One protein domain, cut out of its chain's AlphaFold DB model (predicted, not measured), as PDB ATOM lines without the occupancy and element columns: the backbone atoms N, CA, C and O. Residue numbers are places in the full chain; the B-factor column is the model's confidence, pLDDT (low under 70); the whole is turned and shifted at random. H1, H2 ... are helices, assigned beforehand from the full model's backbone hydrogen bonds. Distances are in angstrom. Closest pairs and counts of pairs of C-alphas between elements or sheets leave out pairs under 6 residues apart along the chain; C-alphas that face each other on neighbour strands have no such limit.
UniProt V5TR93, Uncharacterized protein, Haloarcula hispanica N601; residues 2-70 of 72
ATOM      1  N   GLN A   2      -0.780  -0.442 128.429       95.50
ATOM      2  CA  GLN A   2      -1.926  -1.280 128.022       95.50
ATOM      3  C   GLN A   2      -1.872  -2.710 128.580       95.50
ATOM      4  O   GLN A   2      -2.878  -3.216 129.064       95.50
ATOM      5  N   LEU A   3      -0.695  -3.352 128.570       97.12
ATOM      6  CA  LEU A   3      -0.555  -4.719 129.084       97.12
ATOM      7  C   LEU A   3      -0.923  -4.842 130.571       97.12
ATOM      8  O   LEU A   3      -1.551  -5.828 130.934       97.12
ATOM      9  N   LEU A   4      -0.571  -3.859 131.409       96.00
ATOM     10  CA  LEU A   4      -0.908  -3.889 132.836       96.00
ATOM     11  C   LEU A   4      -2.383  -3.540 133.067       96.00
ATOM     12  O   LEU A   4      -3.080  -4.285 133.743       96.00
ATOM     13  N   PHE A   5      -2.858  -2.426 132.503       95.06
ATOM     14  CA  PHE A   5      -4.136  -1.832 132.916       95.06
ATOM     15  C   PHE A   5      -5.333  -2.234 132.056       95.06
ATOM     16  O   PHE A   5      -6.429  -2.379 132.581       95.06
ATOM     17  N   ALA A   6      -5.142  -2.434 130.749       96.75
ATOM     18  CA  ALA A   6      -6.232  -2.839 129.860       96.75
ATOM     19  C   ALA A   6      -6.352  -4.364 129.774       96.75
ATOM     20  O   ALA A   6      -7.453  -4.905 129.764       96.75
ATOM     21  N   PHE A   7      -5.216  -5.064 129.726       96.81
ATOM     22  CA  PHE A   7      -5.189  -6.520 129.559       96.81
ATOM     23  C   PHE A   7      -4.893  -7.301 130.841       96.81
ATOM     24  O   PHE A   7      -4.916  -8.530 130.807       96.81
ATOM     25  N   GLY A   8      -4.589  -6.632 131.956       96.44
ATOM     26  CA  GLY A   8      -4.388  -7.298 133.247       96.44
ATOM     27  C   GLY A   8      -3.256  -8.331 133.256       96.44
ATOM     28  O   GLY A   8      -3.320  -9.316 133.995       96.44
ATOM     29  N   ARG A   9      -2.227  -8.166 132.411       98.25
ATOM     30  CA  ARG A   9      -1.073  -9.075 132.381       98.25
ATOM     31  C   ARG A   9      -0.342  -8.968 133.714       98.25
ATOM     32  O   ARG A   9       0.035  -7.877 134.117       98.25
ATOM     33  N   LYS A  10      -0.142 -10.111 134.370       97.81
ATOM     34  CA  LYS A  10       0.428 -10.185 135.725       97.81
ATOM     35  C   LYS A  10       1.954 -10.044 135.763       97.81
ATOM     36  O   LYS A  10       2.504  -9.701 136.806       97.81
ATOM     37  N   ASP A  11       2.622 -10.283 134.637       98.50
ATOM     38  CA  ASP A  11       4.081 -10.369 134.561       98.50
ATOM     39  C   ASP A  11       4.684  -9.377 133.559       98.50
ATOM     40  O   ASP A  11       5.157  -9.735 132.482       98.50
ATOM     41  N   VAL A  12       4.595  -8.089 133.884       98.44
ATOM     42  CA  VAL A  12       5.135  -6.995 133.068       98.44
ATOM     43  C   VAL A  12       5.895  -6.022 133.956       98.44
ATOM     44  O   VAL A  12       5.319  -5.496 134.905       98.44
ATOM     45  N   PHE A  13       7.148  -5.739 133.592       98.44
ATOM     46  CA  PHE A  13       7.985  -4.696 134.185       98.44
ATOM     47  C   PHE A  13       8.298  -3.605 133.141       98.44
ATOM     48  O   PHE A  13       9.147  -3.808 132.265       98.44
ATOM     49  N   PRO A  14       7.600  -2.454 133.155       97.75
ATOM     50  CA  PRO A  14       7.708  -1.460 132.094       97.75
ATOM     51  C   PRO A  14       8.861  -0.474 132.347       97.75
ATOM     52  O   PRO A  14       8.631   0.710 132.541       97.75
ATOM     53  N   VAL A  15      10.117  -0.931 132.274       98.00
ATOM     54  CA  VAL A  15      11.327  -0.122 132.591       98.00
ATOM     55  C   VAL A  15      11.497   1.182 131.785       98.00
ATOM     56  O   VAL A  15      12.342   2.017 132.099       98.00
ATOM     57  N   GLY A  16      10.747   1.360 130.693       97.00
ATOM     58  CA  GLY A  16      10.722   2.626 129.950       97.00
ATOM     59  C   GLY A  16      10.011   3.753 130.705       97.00
ATOM     60  O   GLY A  16      10.259   4.923 130.427       97.00
ATOM     61  N   ASP A  17       9.161   3.407 131.669       97.25
ATOM     62  CA  ASP A  17       8.424   4.343 132.505       97.25
ATOM     63  C   ASP A  17       9.358   5.047 133.505       97.25
ATOM     64  O   ASP A  17      10.212   4.419 134.135       97.25
ATOM     65  N   LEU A  18       9.247   6.374 133.621       96.00
ATOM     66  CA  LEU A  18      10.089   7.152 134.534       96.00
ATOM     67  C   LEU A  18       9.720   6.905 136.003       96.00
ATOM     68  O   LEU A  18      10.627   6.828 136.828       96.00
ATOM     69  N   GLY A  19       8.431   6.760 136.318       95.69
ATOM     70  CA  GLY A  19       7.960   6.477 137.674       95.69
ATOM     71  C   GLY A  19       8.456   5.122 138.168       95.69
ATOM     72  O   GLY A  19       8.967   5.027 139.274       95.69
ATOM     73  N   ILE A  20       8.440   4.098 137.308       97.50
ATOM     74  CA  ILE A  20       9.034   2.791 137.630       97.50
ATOM     75  C   ILE A  20      10.520   2.899 137.950       97.50
ATOM     76  O   ILE A  20      10.970   2.283 138.909       97.50
ATOM     77  N   ARG A  21      11.291   3.656 137.160       97.62
ATOM     78  CA  ARG A  21      12.736   3.794 137.398       97.62
ATOM     79  C   ARG A  21      13.027   4.524 138.705       97.62
ATOM     80  O   ARG A  21      13.816   4.019 139.488       97.62
ATOM     81  N   LYS A  22      12.321   5.626 138.976       96.38
ATOM     82  CA  LYS A  22      12.436   6.360 140.246       96.38
ATOM     83  C   LYS A  22      12.010   5.517 141.449       96.38
ATOM     84  O   LYS A  22      12.689   5.505 142.466       96.38
ATOM     85  N   GLY A  23      10.904   4.787 141.332       97.12
ATOM     86  CA  GLY A  23      10.449   3.871 142.373       97.12
ATOM     87  C   GLY A  23      11.433   2.729 142.614       97.12
ATOM     88  O   GLY A  23      11.684   2.357 143.756       97.12
ATOM     89  N   PHE A  24      12.022   2.181 141.546       97.94
ATOM     90  CA  PHE A  24      13.068   1.163 141.645       97.94
ATOM     91  C   PHE A  24      14.291   1.708 142.382       97.94
ATOM     92  O   PHE A  24      14.754   1.076 143.323       97.94
ATOM     93  N   GLU A  25      14.773   2.884 141.987       97.00
ATOM     94  CA  GLU A  25      15.876   3.605 142.633       97.00
ATOM     95  C   GLU A  25      15.603   3.829 144.131       97.00
ATOM     96  O   GLU A  25      16.431   3.479 144.969       97.00
ATOM     97  N   ALA A  26      14.392   4.265 144.493       95.81
ATOM     98  CA  ALA A  26      13.992   4.474 145.885       95.81
ATOM     99  C   ALA A  26      13.974   3.189 146.741       95.81
ATOM    100  O   ALA A  26      14.227   3.244 147.942       95.81
ATOM    101  N   VAL A  27      13.654   2.032 146.149       96.50
ATOM    102  CA  VAL A  27      13.475   0.761 146.882       96.50
ATOM    103  C   VAL A  27      14.724  -0.125 146.848       96.50
ATOM    104  O   VAL A  27      15.019  -0.817 147.821       96.50
ATOM    105  N   VAL A  28      15.436  -0.148 145.723       97.12
ATOM    106  CA  VAL A  28      16.567  -1.052 145.452       97.12
ATOM    107  C   VAL A  28      17.909  -0.316 145.497       97.12
ATOM    108  O   VAL A  28      18.925  -0.929 145.830       97.12
ATOM    109  N   GLY A  29      17.915   0.984 145.199       96.19
ATOM    110  CA  GLY A  29      19.102   1.830 145.131       96.19
ATOM    111  C   GLY A  29      19.435   2.304 143.714       96.19
ATOM    112  O   GLY A  29      18.980   1.748 142.710       96.19
ATOM    113  N   ASP A  30      20.266   3.341 143.654       95.44
ATOM    114  CA  ASP A  30      20.678   4.005 142.416       95.44
ATOM    115  C   ASP A  30      21.787   3.250 141.664       95.44
ATOM    116  O   ASP A  30      22.414   2.320 142.175       95.44
ATOM    117  N   GLY A  31      22.067   3.687 140.432       96.50
ATOM    118  CA  GLY A  31      23.223   3.229 139.648       96.50
ATOM    119  C   GLY A  31      22.959   2.044 138.718       96.50
ATOM    120  O   GLY A  31      23.863   1.632 137.997       96.50
ATOM    121  N   TYR A  32      21.728   1.533 138.673       98.19
ATOM    122  CA  TYR A  32      21.333   0.469 137.752       98.19
ATOM    123  C   TYR A  32      20.991   1.034 136.367       98.19
ATOM    124  O   TYR A  32      20.201   1.967 136.213       98.19
ATOM    125  N   SER A  33      21.522   0.420 135.315       98.38
ATOM    126  CA  SER A  33      21.062   0.643 133.948       98.38
ATOM    127  C   SER A  33      19.662   0.055 133.728       98.38
ATOM    128  O   SER A  33      19.201  -0.846 134.429       98.38
ATOM    129  N   ARG A  34      18.981   0.480 132.654       98.31
ATOM    130  CA  ARG A  34      17.683  -0.110 132.262       98.31
ATOM    131  C   ARG A  34      17.766  -1.608 131.952       98.31
ATOM    132  O   ARG A  34      16.733  -2.272 131.932       98.31
ATOM    133  N   ALA A  35      18.941  -2.125 131.598       98.50
ATOM    134  CA  ALA A  35      19.128  -3.553 131.368       98.50
ATOM    135  C   ALA A  35      19.182  -4.296 132.708       98.50
ATOM    136  O   ALA A  35      18.391  -5.211 132.917       98.50
ATOM    137  N   GLU A  36      20.006  -3.815 133.639       98.75
ATOM    138  CA  GLU A  36      20.150  -4.394 134.980       98.75
ATOM    139  C   GLU A  36      18.847  -4.313 135.783       98.75
ATOM    140  O   GLU A  36      18.490  -5.263 136.468       98.75
ATOM    141  N   MET A  37      18.067  -3.237 135.636       98.69
ATOM    142  CA  MET A  37      16.731  -3.151 136.240       98.69
ATOM    143  C   MET A  37      15.792  -4.259 135.737       98.69
ATOM    144  O   MET A  37      15.030  -4.820 136.522       98.69
ATOM    145  N   ARG A  38      15.824  -4.592 134.433       98.50
ATOM    146  CA  ARG A  38      15.003  -5.692 133.888       98.50
ATOM    147  C   ARG A  38      15.452  -7.038 134.442       98.50
ATOM    148  O   ARG A  38      14.597  -7.831 134.812       98.50
ATOM    149  N   GLU A  39      16.761  -7.265 134.506       98.69
ATOM    150  CA  GLU A  39      17.338  -8.492 135.060       98.69
ATOM    151  C   GLU A  39      16.998  -8.650 136.546       98.69
ATOM    152  O   GLU A  39      16.517  -9.699 136.965       98.69
ATOM    153  N   TYR A  40      17.150  -7.588 137.340       98.69
ATOM    154  CA  TYR A  40      16.761  -7.593 138.748       98.69
ATOM    155  C   TYR A  40      15.271  -7.912 138.914       98.69
ATOM    156  O   TYR A  40      14.898  -8.721 139.767       98.69
ATOM    157  N   ALA A  41      14.416  -7.308 138.083       98.44
ATOM    158  CA  ALA A  41      12.973  -7.503 138.146       98.44
ATOM    159  C   ALA A  41      12.540  -8.955 137.883       98.44
ATOM    160  O   ALA A  41      11.437  -9.321 138.289       98.44
ATOM    161  N   GLU A  42      13.376  -9.811 137.279       98.50
ATOM    162  CA  GLU A  42      13.083 -11.249 137.145       98.50
ATOM    163  C   GLU A  42      12.866 -11.935 138.502       98.50
ATOM    164  O   GLU A  42      12.093 -12.887 138.590       98.50
ATOM    165  N   ARG A  43      13.436 -11.403 139.595       98.44
ATOM    166  CA  ARG A  43      13.182 -11.878 140.970       98.44
ATOM    167  C   ARG A  43      11.713 -11.775 141.389       98.44
ATOM    168  O   ARG A  43      11.298 -12.470 142.311       98.44
ATOM    169  N   TRP A  44      10.936 -10.904 140.742       98.38
ATOM    170  CA  TRP A  44       9.504 -10.720 141.000       98.38
ATOM    171  C   TRP A  44       8.613 -11.483 140.013       98.38
ATOM    172  O   TRP A  44       7.388 -11.377 140.083       98.38
ATOM    173  N   SER A  45       9.193 -12.241 139.079       98.06
ATOM    174  CA  SER A  45       8.449 -13.157 138.212       98.06
ATOM    175  C   SER A  45       7.772 -14.260 139.050       98.06
ATOM    176  O   SER A  45       8.349 -14.695 140.049       98.06
ATOM    177  N   PRO A  46       6.551 -14.722 138.707       98.19
ATOM    178  CA  PRO A  46       5.743 -14.392 137.525       98.19
ATOM    179  C   PRO A  46       4.748 -13.239 137.766       98.19
ATOM    180  O   PRO A  46       3.662 -13.209 137.182       98.19
ATOM    181  N   TYR A  47       5.074 -12.314 138.669       98.44
ATOM    182  CA  TYR A  47       4.165 -11.280 139.159       98.44
ATOM    183  C   TYR A  47       4.770  -9.869 139.122       98.44
ATOM    184  O   TYR A  47       4.444  -9.009 139.949       98.44
ATOM    185  N   ARG A  48       5.624  -9.585 138.131       98.62
ATOM    186  CA  ARG A  48       6.319  -8.290 138.004       98.62
ATOM    187  C   ARG A  48       5.392  -7.079 137.909       98.62
ATOM    188  O   ARG A  48       5.797  -5.963 138.246       98.62
ATOM    189  N   SER A  49       4.143  -7.267 137.490       98.50
ATOM    190  CA  SER A  49       3.174  -6.171 137.457       98.50
ATOM    191  C   SER A  49       2.740  -5.732 138.847       98.50
ATOM    192  O   SER A  49       2.514  -4.543 139.037       98.50
ATOM    193  N   TYR A  50       2.698  -6.630 139.837       97.75
ATOM    194  CA  TYR A  50       2.430  -6.224 141.217       97.75
ATOM    195  C   TYR A  50       3.589  -5.403 141.776       97.75
ATOM    196  O   TYR A  50       3.342  -4.332 142.318       97.75
ATOM    197  N   ALA A  51       4.838  -5.822 141.550       97.69
ATOM    198  CA  ALA A  51       5.999  -5.005 141.905       97.69
ATOM    199  C   ALA A  51       5.921  -3.612 141.258       97.69
ATOM    200  O   ALA A  51       6.051  -2.611 141.951       97.69
ATOM    201  N   SER A  52       5.589  -3.537 139.963       97.69
ATOM    202  CA  SER A  52       5.417  -2.262 139.249       97.69
ATOM    203  C   SER A  52       4.396  -1.329 139.921       97.69
ATOM    204  O   SER A  52       4.667  -0.139 140.063       97.69
ATOM    205  N   LEU A  53       3.261  -1.861 140.398       96.12
ATOM    206  CA  LEU A  53       2.257  -1.079 141.138       96.12
ATOM    207  C   LEU A  53       2.806  -0.496 142.447       96.12
ATOM    208  O   LEU A  53       2.473   0.633 142.795       96.12
ATOM    209  N   TYR A  54       3.635  -1.250 143.168       96.44
ATOM    210  CA  TYR A  54       4.265  -0.762 144.395       96.44
ATOM    211  C   TYR A  54       5.392   0.233 144.119       96.44
ATOM    212  O   TYR A  54       5.525   1.195 144.865       96.44
ATOM    213  N   LEU A  55       6.162   0.051 143.045       96.62
ATOM    214  CA  LEU A  55       7.227   0.985 142.679       96.62
ATOM    215  C   LEU A  55       6.674   2.374 142.345       96.62
ATOM    216  O   LEU A  55       7.241   3.358 142.801       96.62
ATOM    217  N   TRP A  56       5.549   2.471 141.627       93.75
ATOM    218  CA  TRP A  56       4.909   3.773 141.388       93.75
ATOM    219  C   TRP A  56       4.558   4.492 142.694       93.75
ATOM    220  O   TRP A  56       4.861   5.672 142.842       93.75
ATOM    221  N   ARG A  57       4.035   3.753 143.676       91.88
ATOM    222  CA  ARG A  57       3.701   4.295 144.999       91.88
ATOM    223  C   ARG A  57       4.918   4.606 145.860       91.88
ATOM    224  O   ARG A  57       4.831   5.451 146.736       91.88
ATOM    225  N   ALA A  58       6.046   3.936 145.635       90.19
ATOM    226  CA  ALA A  58       7.266   4.182 146.399       90.19
ATOM    227  C   ALA A  58       7.837   5.588 146.154       90.19
ATOM    228  O   ALA A  58       8.568   6.100 146.996       90.19
ATOM    229  N   SER A  59       7.506   6.202 145.013       74.12
ATOM    230  CA  SER A  59       7.872   7.587 144.701       74.12
ATOM    231  C   SER A  59       6.787   8.621 145.023       74.12
ATOM    232  O   SER A  59       7.042   9.810 144.862       74.12
ATOM    233  N   GLU A  60       5.589   8.190 145.426       77.06
ATOM    234  CA  GLU A  60       4.484   9.086 145.785       77.06
ATOM    235  C   GLU A  60       4.586   9.487 147.261       77.06
ATOM    236  O   GLU A  60       4.783   8.635 148.132       77.06
ATOM    237  N   ASP A  61       4.401  10.775 147.564       70.75
ATOM    238  CA  ASP A  61       4.122  11.204 148.933       70.75
ATOM    239  C   ASP A  61       2.646  10.928 149.243       70.75
ATOM    240  O   ASP A  61       1.736  11.698 148.930       70.75
ATOM    241  N   ILE A  62       2.409   9.767 149.851       67.50
ATOM    242  CA  ILE A  62       1.065   9.291 150.187       67.50
ATOM    243  C   ILE A  62       0.353  10.266 151.142       67.50
ATOM    244  O   ILE A  62      -0.873  10.368 151.102       67.50
ATOM    245  N   ALA A  63       1.087  10.981 152.002       67.12
ATOM    246  CA  ALA A  63       0.483  11.917 152.947       67.12
ATOM    247  C   ALA A  63      -0.061  13.157 152.226       67.12
ATOM    248  O   ALA A  63      -1.178  13.588 152.519       67.12
ATOM    249  N   GLU A  64       0.687  13.671 151.252       68.44
ATOM    250  CA  GLU A  64       0.263  14.777 150.392       68.44
ATOM    251  C   GLU A  64      -0.950  14.386 149.531       68.44
ATOM    252  O   GLU A  64      -1.960  15.088 149.526       68.44
ATOM    253  N   SER A  65      -0.923  13.205 148.900       65.00
ATOM    254  CA  SER A  65      -2.031  12.741 148.043       65.00
ATOM    255  C   SER A  65      -3.345  12.513 148.805       65.00
ATOM    256  O   SER A  65      -4.431  12.687 148.259       65.00
ATOM    257  N   VAL A  66      -3.280  12.112 150.080       66.44
ATOM    258  CA  VAL A  66      -4.476  11.943 150.928       66.44
ATOM    259  C   VAL A  66      -5.021  13.286 151.423       66.44
ATOM    260  O   VAL A  66      -6.219  13.383 151.702       66.44
ATOM    261  N   ALA A  67      -4.171  14.307 151.556       70.56
ATOM    262  CA  ALA A  67      -4.602  15.646 151.943       70.56
ATOM    263  C   ALA A  67      -5.447  16.303 150.839       70.56
ATOM    264  O   ALA A  67      -6.503  16.844 151.149       70.56
ATOM    265  N   GLU A  68      -5.054  16.152 149.569       67.69
ATOM    266  CA  GLU A  68      -5.788  16.677 148.404       67.69
ATOM    267  C   GLU A  68      -7.242  16.171 148.339       67.69
ATOM    268  O   GLU A  68      -8.166  16.944 148.119       67.69
ATOM    269  N   VAL A  69      -7.476  14.886 148.622       67.00
ATOM    270  CA  VAL A  69      -8.817  14.265 148.556       67.00
ATOM    271  C   VAL A  69      -9.760  14.742 149.673       67.00
ATOM    272  O   VAL A  69     -10.965  14.516 149.606       67.00
ATOM    273  N   ARG A  70      -9.235  15.355 150.739       69.44
ATOM    274  CA  ARG A  70     -10.025  15.785 151.905       69.44
ATOM    275  C   ARG A  70     -10.457  17.248 151.858       69.44
ATOM    276  O   ARG A  70     -11.199  17.649 152.751       69.44
TER     277      ARG A  70
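This is residues 2 to 70 of the 72 residues of an uncharacterized protein of Haloarcula hispanica N601 (UniProt V5TR93). A small helical body with a tail: H2 crosses H4 nearly at right angles, H3 makes a corner with H4, short H1 comes near H4, and residues 61 to 70, with H5, stick out. The printed part has 69 residues with five named helices, H1 to H5 in order, and no named strand: all helix. It is only just compact, close to loose, with a radius of gyration of the C-alphas of 12.9 A and spans of 40 by 32 by 17 A.

H1, residues 2 to 5, is close to but not clearly touching H4, residues 48 to 58; their closest C-alphas, Leu 4 and Ser 49, are 6.6 A apart. H2, residues 18 to 28, touches H4, about perpendicular at 87 degrees; the closest C-alphas, Gly 23 and Leu 55, are 4.3 A apart. H3, residues 34 to 44, only just touches H4, only at the corner, with 3 pairs of C-alphas within 8 A, the closest Ala 41 and Arg 48 at 6.7 A. H5, residues 62 to 68, meets H4 only through their link. Every O i to N i+4 pair is within hydrogen-bond range in H2 and H5, 4 of 7 in H3 and 6 of 7 in H4; H1 is too short for one.

H1 begins at C-alpha 2 (-1.926, -1.280, 128.022). H2, H3 and H4 measure 15.1, 16.0 and 15.1 A. H5 ends at C-alpha 68 (-5.788, 16.677, 148.404).

The farthest C-alphas, Ala 35 and Arg 70, are 40.6 A apart. The printed part has no cut; the link H1 to H2 is long. Residues 62 to 66 and 68 to 70 have pLDDT under 70.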